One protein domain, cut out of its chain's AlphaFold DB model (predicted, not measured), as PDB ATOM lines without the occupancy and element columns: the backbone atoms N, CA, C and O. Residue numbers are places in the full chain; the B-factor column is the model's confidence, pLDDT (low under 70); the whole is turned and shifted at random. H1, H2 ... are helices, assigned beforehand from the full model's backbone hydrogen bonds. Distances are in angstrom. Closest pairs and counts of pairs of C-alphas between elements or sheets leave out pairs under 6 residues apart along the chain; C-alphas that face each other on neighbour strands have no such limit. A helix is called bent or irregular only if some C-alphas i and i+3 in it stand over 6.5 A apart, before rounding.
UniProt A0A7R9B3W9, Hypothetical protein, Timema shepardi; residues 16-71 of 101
ATOM      1  N   PHE A  16      23.747  56.525 -22.503       90.69
ATOM      2  CA  PHE A  16      23.789  56.283 -21.063       90.69
ATOM      3  C   PHE A  16      22.371  56.098 -20.537       90.69
ATOM      4  O   PHE A  16      21.514  56.961 -20.720       90.69
ATOM      5  N   HIS A  17      22.147  54.980 -19.857       91.81
ATOM      6  CA  HIS A  17      20.860  54.632 -19.272       91.81
ATOM      7  C   HIS A  17      21.004  54.631 -17.746       91.81
ATOM      8  O   HIS A  17      21.900  53.953 -17.231       91.81
ATOM      9  N   PRO A  18      20.198  55.416 -17.005       91.38
ATOM     10  CA  PRO A  18      20.298  55.473 -15.550       91.38
ATOM     11  C   PRO A  18      19.934  54.126 -14.917       91.38
ATOM     12  O   PRO A  18      19.295  53.273 -15.526       91.38
ATOM     13  N   LYS A  19      20.321  53.920 -13.659       89.25
ATOM     14  CA  LYS A  19      19.878  52.738 -12.915       89.25
ATOM     15  C   LYS A  19      18.387  52.867 -12.582       89.25
ATOM     16  O   LYS A  19      17.950  53.923 -12.141       89.25
ATOM     17  N   GLY A  20      17.642  51.770 -12.709       90.44
ATOM     18  CA  GLY A  20      16.227  51.692 -12.335       90.44
ATOM     19  C   GLY A  20      15.304  51.443 -13.526       90.44
ATOM     20  O   GLY A  20      15.760  51.269 -14.656       90.44
ATOM     21  N   ALA A  21      13.997  51.408 -13.256       87.56
ATOM     22  CA  ALA A  21      12.978  51.053 -14.245       87.56
ATOM     23  C   ALA A  21      12.969  52.009 -15.452       87.56
ATOM     24  O   ALA A  21      13.038  51.550 -16.589       87.56
ATOM     25  N   GLU A  22      13.003  53.323 -15.211       90.69
ATOM     26  CA  GLU A  22      13.022  54.345 -16.272       90.69
ATOM     27  C   GLU A  22      14.243  54.209 -17.197       90.69
ATOM     28  O   GLU A  22      14.168  54.409 -18.412       90.69
ATOM     29  N   GLY A  23      15.388  53.820 -16.631       92.31
ATOM     30  CA  GLY A  23      16.599  53.572 -17.400       92.31
ATOM     31  C   GLY A  23      16.490  52.339 -18.285       92.31
ATOM     32  O   GLY A  23      16.828  52.413 -19.466       92.31
ATOM     33  N   MET A  24      15.938  51.246 -17.761       91.25
ATOM     34  CA  MET A  24      15.684  50.039 -18.550       91.25
ATOM     35  C   MET A  24      14.669  50.287 -19.667       91.25
ATOM     36  O   MET A  24      14.881  49.838 -20.789       91.25
ATOM     37  N   GLU A  25      13.616  51.068 -19.424       91.62
ATOM     38  CA  GLU A  25      12.698  51.493 -20.486       91.62
ATOM     39  C   GLU A  25      13.419  52.289 -21.578       91.62
ATOM     40  O   GLU A  25      13.233  52.029 -22.768       91.62
ATOM     41  N   SER A  26      14.288  53.228 -21.190       93.88
ATOM     42  CA  SER A  26      15.071  54.006 -22.151       93.88
ATOM     43  C   SER A  26      16.028  53.145 -22.980       93.88
ATOM     44  O   SER A  26      16.225  53.436 -24.159       93.88
ATOM     45  N   PHE A  27      16.566  52.075 -22.392       94.44
ATOM     46  CA  PHE A  27      17.406  51.093 -23.070       94.44
ATOM     47  C   PHE A  27      16.596  50.242 -24.053       94.44
ATOM     48  O   PHE A  27      16.981  50.105 -25.213       94.44
ATOM     49  N   PHE A  28      15.427  49.743 -23.641       93.62
ATOM     50  CA  PHE A  28      14.579  48.896 -24.485       93.62
ATOM     51  C   PHE A  28      13.969  49.617 -25.697       93.62
ATOM     52  O   PHE A  28      13.523  48.964 -26.638       93.62
ATOM     53  N   ARG A  29      13.984  50.957 -25.718       93.25
ATOM     54  CA  ARG A  29      13.682  51.740 -26.931       93.25
ATOM     55  C   ARG A  29      14.738  51.575 -28.029       93.25
ATOM     56  O   ARG A  29      14.420  51.779 -29.196       93.25
ATOM     57  N   LEU A  30      15.973  51.238 -27.660       93.25
ATOM     58  CA  LEU A  30      17.101  51.067 -28.580       93.25
ATOM     59  C   LEU A  30      17.419  49.589 -28.833       93.25
ATOM     60  O   LEU A  30      17.790  49.224 -29.945       93.25
ATOM     61  N   VAL A  31      17.268  48.743 -27.810       93.06
ATOM     62  CA  VAL A  31      17.637  47.323 -27.849       93.06
ATOM     63  C   VAL A  31      16.401  46.446 -27.620       93.06
ATOM     64  O   VAL A  31      15.754  46.565 -26.580       93.06
ATOM     65  N   PRO A  32      16.049  45.540 -28.551       95.06
ATOM     66  CA  PRO A  32      14.911  44.640 -28.373       95.06
ATOM     67  C   PRO A  32      15.063  43.711 -27.159       95.06
ATOM     68  O   PRO A  32      16.123  43.132 -26.944       95.06
ATOM     69  N   LYS A  33      13.971  43.473 -26.421       94.50
ATOM     70  CA  LYS A  33      13.949  42.528 -25.283       94.50
ATOM     71  C   LYS A  33      14.323  41.099 -25.672       94.50
ATOM     72  O   LYS A  33      15.055  40.438 -24.945       94.50
ATOM     73  N   ARG A  34      13.895  40.677 -26.864       96.00
ATOM     74  CA  ARG A  34      14.094  39.317 -27.378       96.00
ATOM     75  C   ARG A  34      15.549  38.877 -27.551       96.00
ATOM     76  O   ARG A  34      15.759  37.720 -27.854       96.00
ATOM     77  N   ILE A  35      16.513  39.799 -27.484       95.06
ATOM     78  CA  ILE A  35      17.950  39.501 -27.637       95.06
ATOM     79  C   ILE A  35      18.733  39.714 -26.339       95.06
ATOM     80  O   ILE A  35      19.957  39.599 -26.329       95.06
ATOM     81  N   LEU A  36      18.053  40.119 -25.265       94.94
ATOM     82  CA  LEU A  36      18.683  40.422 -23.991       94.94
ATOM     83  C   LEU A  36      18.467  39.252 -23.023       94.94
ATOM     84  O   LEU A  36      17.359  38.713 -22.990       94.94
ATOM     85  N   PRO A  37      19.472  38.881 -22.210       96.25
ATOM     86  CA  PRO A  37      19.314  37.821 -21.220       96.25
ATOM     87  C   PRO A  37      18.150  38.084 -20.262       96.25
ATOM     88  O   PRO A  37      17.909  39.232 -19.859       96.25
ATOM     89  N   LYS A  38      17.480  37.016 -19.820       95.75
ATOM     90  CA  LYS A  38      16.388  37.097 -18.833       95.75
ATOM     91  C   LYS A  38      16.777  37.811 -17.534       95.75
ATOM     92  O   LYS A  38      15.951  38.517 -16.959       95.75
ATOM     93  N   ASP A  39      18.039  37.718 -17.111       94.12
ATOM     94  CA  ASP A  39      18.559  38.392 -15.909       94.12
ATOM     95  C   ASP A  39      18.502  39.927 -16.000       94.12
ATOM     96  O   ASP A  39      18.507  40.620 -14.983       94.12
ATOM     97  N   TYR A  40      18.396  40.466 -17.218       91.75
ATOM     98  CA  TYR A  40      18.224  41.892 -17.491       91.75
ATOM     99  C   TYR A  40      16.811  42.243 -17.986       91.75
ATOM    100  O   TYR A  40      16.586  43.347 -18.479       91.75
ATOM    101  N   GLY A  41      15.840  41.332 -17.850       90.69
ATOM    102  CA  GLY A  41      14.444  41.560 -18.240       90.69
ATOM    103  C   GLY A  41      14.155  41.398 -19.736       90.69
ATOM    104  O   GLY A  41      13.197  42.002 -20.232       90.69
ATOM    105  N   GLY A  42      14.993  40.641 -20.451       93.88
ATOM    106  CA  GLY A  42      14.728  40.186 -21.817       93.88
ATOM    107  C   GLY A  42      14.217  38.745 -21.893       93.88
ATOM    108  O   GLY A  42      13.836  38.166 -20.875       93.88
ATOM    109  N   ASP A  43      14.214  38.188 -23.104       95.88
ATOM    110  CA  ASP A  43      13.631  36.867 -23.392       95.88
ATOM    111  C   ASP A  43      14.681  35.777 -23.694       95.88
ATOM    112  O   ASP A  43      14.314  34.615 -23.862       95.88
ATOM    113  N   GLU A  44      15.971  36.130 -23.769       96.12
ATOM    114  CA  GLU A  44      17.054  35.161 -23.994       96.12
ATOM    115  C   GLU A  44      17.387  34.346 -22.737       96.12
ATOM    116  O   GLU A  44      16.928  34.622 -21.621       96.12
ATOM    117  N   GLU A  45      18.242  33.338 -22.924       96.31
ATOM    118  CA  GLU A  45      18.798  32.523 -21.846       96.31
ATOM    119  C   GLU A  45      19.470  33.359 -20.739       96.31
ATOM    120  O   GLU A  45      19.711  34.564 -20.860       96.31
ATOM    121  N   SER A  46      19.771  32.713 -19.608       97.25
ATOM    122  CA  SER A  46      20.491  33.377 -18.517       97.25
ATOM    123  C   SER A  46      21.851  33.869 -18.977       97.25
ATOM    124  O   SER A  46      22.525  33.214 -19.773       97.25
ATOM    125  N   PHE A  47      22.304  34.964 -18.377       96.69
ATOM    126  CA  PHE A  47      23.658  35.467 -18.548       96.69
ATOM    127  C   PHE A  47      24.699  34.376 -18.270       96.69
ATOM    128  O   PHE A  47      25.647  34.233 -19.033       96.69
ATOM    129  N   GLU A  48      24.494  33.569 -17.227       97.69
ATOM    130  CA  GLU A  48      25.372  32.442 -16.886       97.69
ATOM    131  C   GLU A  48      25.454  31.398 -18.012       97.69
ATOM    132  O   GLU A  48      26.541  30.974 -18.395       97.69
ATOM    133  N   THR A  49      24.312  31.039 -18.600       97.75
ATOM    134  CA  THR A  49      24.237  30.078 -19.707       97.75
ATOM    135  C   THR A  49      24.936  30.622 -20.952       97.75
ATOM    136  O   THR A  49      25.779  29.944 -21.538       97.75
ATOM    137  N   ILE A  50      24.655  31.876 -21.313       97.38
ATOM    138  CA  ILE A  50      25.290  32.559 -22.448       97.38
ATOM    139  C   ILE A  50      26.801  32.681 -22.227       97.38
ATOM    140  O   ILE A  50      27.584  32.501 -23.163       97.38
ATOM    141  N   HIS A  51      27.230  32.961 -20.995       97.56
ATOM    142  CA  HIS A  51      28.641  33.024 -20.631       97.56
ATOM    143  C   HIS A  51      29.332  31.679 -20.862       97.56
ATOM    144  O   HIS A  51      30.340  31.639 -21.567       97.56
ATOM    145  N   GLN A  52      28.759  30.585 -20.354       98.25
ATOM    146  CA  GLN A  52      29.307  29.245 -20.551       98.25
ATOM    147  C   GLN A  52      29.414  28.890 -22.040       98.25
ATOM    148  O   GLN A  52      30.494  28.527 -22.504       98.25
ATOM    149  N   GLN A  53      28.338  29.079 -22.809       97.94
ATOM    150  CA  GLN A  53      28.335  28.825 -24.255       97.94
ATOM    151  C   GLN A  53      29.382  29.666 -24.995       97.94
ATOM    152  O   GLN A  53      29.996  29.213 -25.960       97.94
ATOM    153  N   THR A  54      29.586  30.915 -24.570       97.44
ATOM    154  CA  THR A  54      30.591  31.798 -25.170       97.44
ATOM    155  C   THR A  54      32.004  31.311 -24.859       97.44
ATOM    156  O   THR A  54      32.846  31.293 -25.754       97.44
ATOM    157  N   CYS A  55      32.266  30.873 -23.625       98.12
ATOM    158  CA  CYS A  55      33.543  30.273 -23.247       98.12
ATOM    159  C   CYS A  55      33.831  28.996 -24.043       98.12
ATOM    160  O   CYS A  55      34.938  28.843 -24.555       98.12
ATOM    161  N   GLU A  56      32.844  28.116 -24.202       98.38
ATOM    162  CA  GLU A  56      32.968  26.900 -25.013       98.38
ATOM    163  C   GLU A  56      33.297  27.240 -26.474       98.38
ATOM    164  O   GLU A  56      34.305  26.765 -26.994       98.38
ATOM    165  N   LYS A  57      32.563  28.175 -27.096       98.00
ATOM    166  CA  LYS A  57      32.861  28.659 -28.458       98.00
ATOM    167  C   LYS A  57      34.270  29.244 -28.579       98.00
ATOM    168  O   LYS A  57      34.964  28.998 -29.563       98.00
ATOM    169  N   MET A  58      34.726  30.016 -27.592       97.81
ATOM    170  CA  MET A  58      36.095  30.547 -27.595       97.81
ATOM    171  C   MET A  58      37.142  29.426 -27.573       97.81
ATOM    172  O   MET A  58      38.150  29.525 -28.273       97.81
ATOM    173  N   LEU A  59      36.905  28.360 -26.802       97.44
ATOM    174  CA  LEU A  59      37.790  27.196 -26.746       97.44
ATOM    175  C   LEU A  59      37.765  26.391 -28.051       97.44
ATOM    176  O   LEU A  59      38.824  25.977 -28.521       97.44
ATOM    177  N   GLU A  60      36.597  26.219 -28.669       98.25
ATOM    178  CA  GLU A  60      36.456  25.584 -29.986       98.25
ATOM    179  C   GLU A  60      37.251  26.333 -31.067       98.25
ATOM    180  O   GLU A  60      37.894  25.719 -31.919       98.25
ATOM    181  N   HIS A  61      37.286  27.666 -30.993       97.50
ATOM    182  CA  HIS A  61      38.041  28.521 -31.910       97.50
ATOM    183  C   HIS A  61      39.507  28.746 -31.506       97.50
ATOM    184  O   HIS A  61      40.195  29.543 -32.146       97.50
ATOM    185  N   ARG A  62      40.033  28.041 -30.494       96.69
ATOM    186  CA  ARG A  62      41.412  28.227 -30.003       96.69
ATOM    187  C   ARG A  62      42.459  28.171 -31.115       96.69
ATOM    188  O   ARG A  62      43.366  28.995 -31.137       96.69
ATOM    189  N   GLU A  63      42.340  27.210 -32.025       97.00
ATOM    190  CA  GLU A  63      43.298  27.051 -33.124       97.00
ATOM    191  C   GLU A  63      43.250  28.235 -34.099       97.00
ATOM    192  O   GLU A  63      44.290  28.720 -34.534       97.00
ATOM    193  N   TRP A  64      42.053  28.765 -34.370       96.25
ATOM    194  CA  TRP A  64      41.897  29.974 -35.177       96.25
ATOM    195  C   TRP A  64      42.598  31.173 -34.527       96.25
ATOM    196  O   TRP A  64      43.333  31.884 -35.204       96.25
ATOM    197  N   PHE A  65      42.447  31.356 -33.210       95.94
ATOM    198  CA  PHE A  65      43.133  32.432 -32.483       95.94
ATOM    199  C   PHE A  65      44.662  32.284 -32.500       95.94
ATOM    200  O   PHE A  65      45.368  33.282 -32.625       95.94
ATOM    201  N   ILE A  66      45.187  31.055 -32.407       95.62
ATOM    202  CA  ILE A  66      46.635  30.800 -32.508       95.62
ATOM    203  C   ILE A  66      47.150  31.165 -33.899       95.62
ATOM    204  O   ILE A  66      48.184  31.818 -34.025       95.62
ATOM    205  N   GLN A  67      46.421  30.778 -34.944       95.38
ATOM    206  CA  GLN A  67      46.782  31.109 -36.320       95.38
ATOM    207  C   GLN A  67      46.713  32.618 -36.577       95.38
ATOM    208  O   GLN A  67      47.617  33.166 -37.204       95.38
ATOM    209  N   ASP A  68      45.690  33.303 -36.061       93.69
ATOM    210  CA  ASP A  68      45.564  34.763 -36.144       93.69
ATOM    211  C   ASP A  68      46.758  35.478 -35.495       93.69
ATOM    212  O   ASP A  68      47.341  36.393 -36.078       93.69
ATOM    213  N   GLU A  69      47.221  34.991 -34.339       91.31
ATOM    214  CA  GLU A  69      48.412  35.530 -33.679       91.31
ATOM    215  C   GLU A  69      49.693  35.360 -34.515       91.31
ATOM    216  O   GLU A  69      50.575  36.224 -34.477       91.31
ATOM    217  N   MET A  70      49.785  34.304 -35.326       91.38
ATOM    218  CA  MET A  70      50.901  34.108 -36.258       91.38
ATOM    219  C   MET A  70      50.839  35.041 -37.478       91.38
ATOM    220  O   MET A  70      51.864  35.272 -38.119       91.38
ATOM    221  N   MET A  71      49.670  35.600 -37.799       86.56
ATOM    222  CA  MET A  71      49.437  36.467 -38.963       86.56
ATOM    223  C   MET A  71      49.539  37.967 -38.637       86.56
ATOM    224  O   MET A  71      48.939  38.808 -39.310       86.56
TER     225      MET A  71
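AT A GLANCE: This is residues 16 to 71 of the 101 residues of the protein "Hypothetical protein" of Timema shepardi (UniProt A0A7R9B3W9). Picture a stretched-out chain of three helices that never pack on one another: a small body at one end, residues 16 to 50, which holds residues 16 to 20 ahead of H1, H1 itself, the long unnamed stretch of residues 29 to 46 and residues 47 to 50 of H2, and a long arm that sticks out from it. The arm is residues 51 to 71, and in it H2 runs outward and H3 turns off its far end to make a corner. The printed part has 56 residues, with three named helices in the order H1, H2, H3 and no named strand, and its class is all helix. The whole is extended, with a radius of gyration of the C-alphas of 16.3 A, and its C-alphas span 47 by 23 by 17 A, the arm giving much of the length.

IN THESE COORDINATES: Start at Phe 16, the first printed residue, whose C-alpha is at (23.789, 56.283, -21.063). Five residues further on, find C-alpha 21 at (12.978, 51.053, -14.245); there H1 begins, and it holds residues 21 to 28, Ala 21 to Phe 28, with 10.6 A from its first to its last C-alpha. After it comes a stretch with no named element, residues 29 to 46, in which residues 33 to 35 and 38 to 40 are short helical runs without a name. Next look for C-alpha 47 at (23.658, 35.467, -18.548), where H2 begins; it holds residues 47 to 60, Phe 47 to Glu 60, and it is the longest helix, with 14 residues and 19.8 A from first to last C-alpha. One residue, His 61, follows it, and then H3 holds residues 62 to 70, Arg 62 to Met 70, with 12.8 A from first to last C-alpha. Its last C-alpha, that of Met 70, is at (50.901, 34.108, -36.258), and Met 71 ends the printed part.

HOW THE PARTS SIT: Begin with H1, which touches no helix. It is apart from H2, with no C-alpha of the one within 8 A of the other, though the two follow each other in the chain. It is also apart from H3. Between H1 and H2 you will find a long link of 18 residues, whose C-alphas lie 7 to 18 A from the mean of all C-alphas. H2 and H3 meet only through their link, a tight one of 1 residue. To see the turn there, compare the y part of their N-to-C directions, which is -0.35 in H2 and 0.62 in H3. Now read the backbone N and O atoms: in H1, H2 and H3 every O i to N i+4 pair is within hydrogen-bond range. No helix is bent or irregular.

THE WHOLE: Measure from one end to the other with the two C-alphas farthest apart, those of Glu 22 and Met 70, at 47.4 A; the C-alphas of Phe 16 and Met 71, the first and last printed, are 37.0 A apart. Residues 51 to 71 stand free, of which 51 to 60 belong to H2 and 62 to 70 belong to H3. Without them the body has 35 residues, spans 26 by 16 by 13 A and has a radius of gyration of 9.9 A. The link from H1 to H2 is long and the link from H2 to H3 is tight. The printed part has no cut, and it runs from residue 16 to residue 71 of a full chain of 101 residues. In the B-factor column the mean pLDDT of the printed part is 94.6, and no printed residue is under 70; the model's mean is 92 in H1, 98 in H2 and 95 in H3.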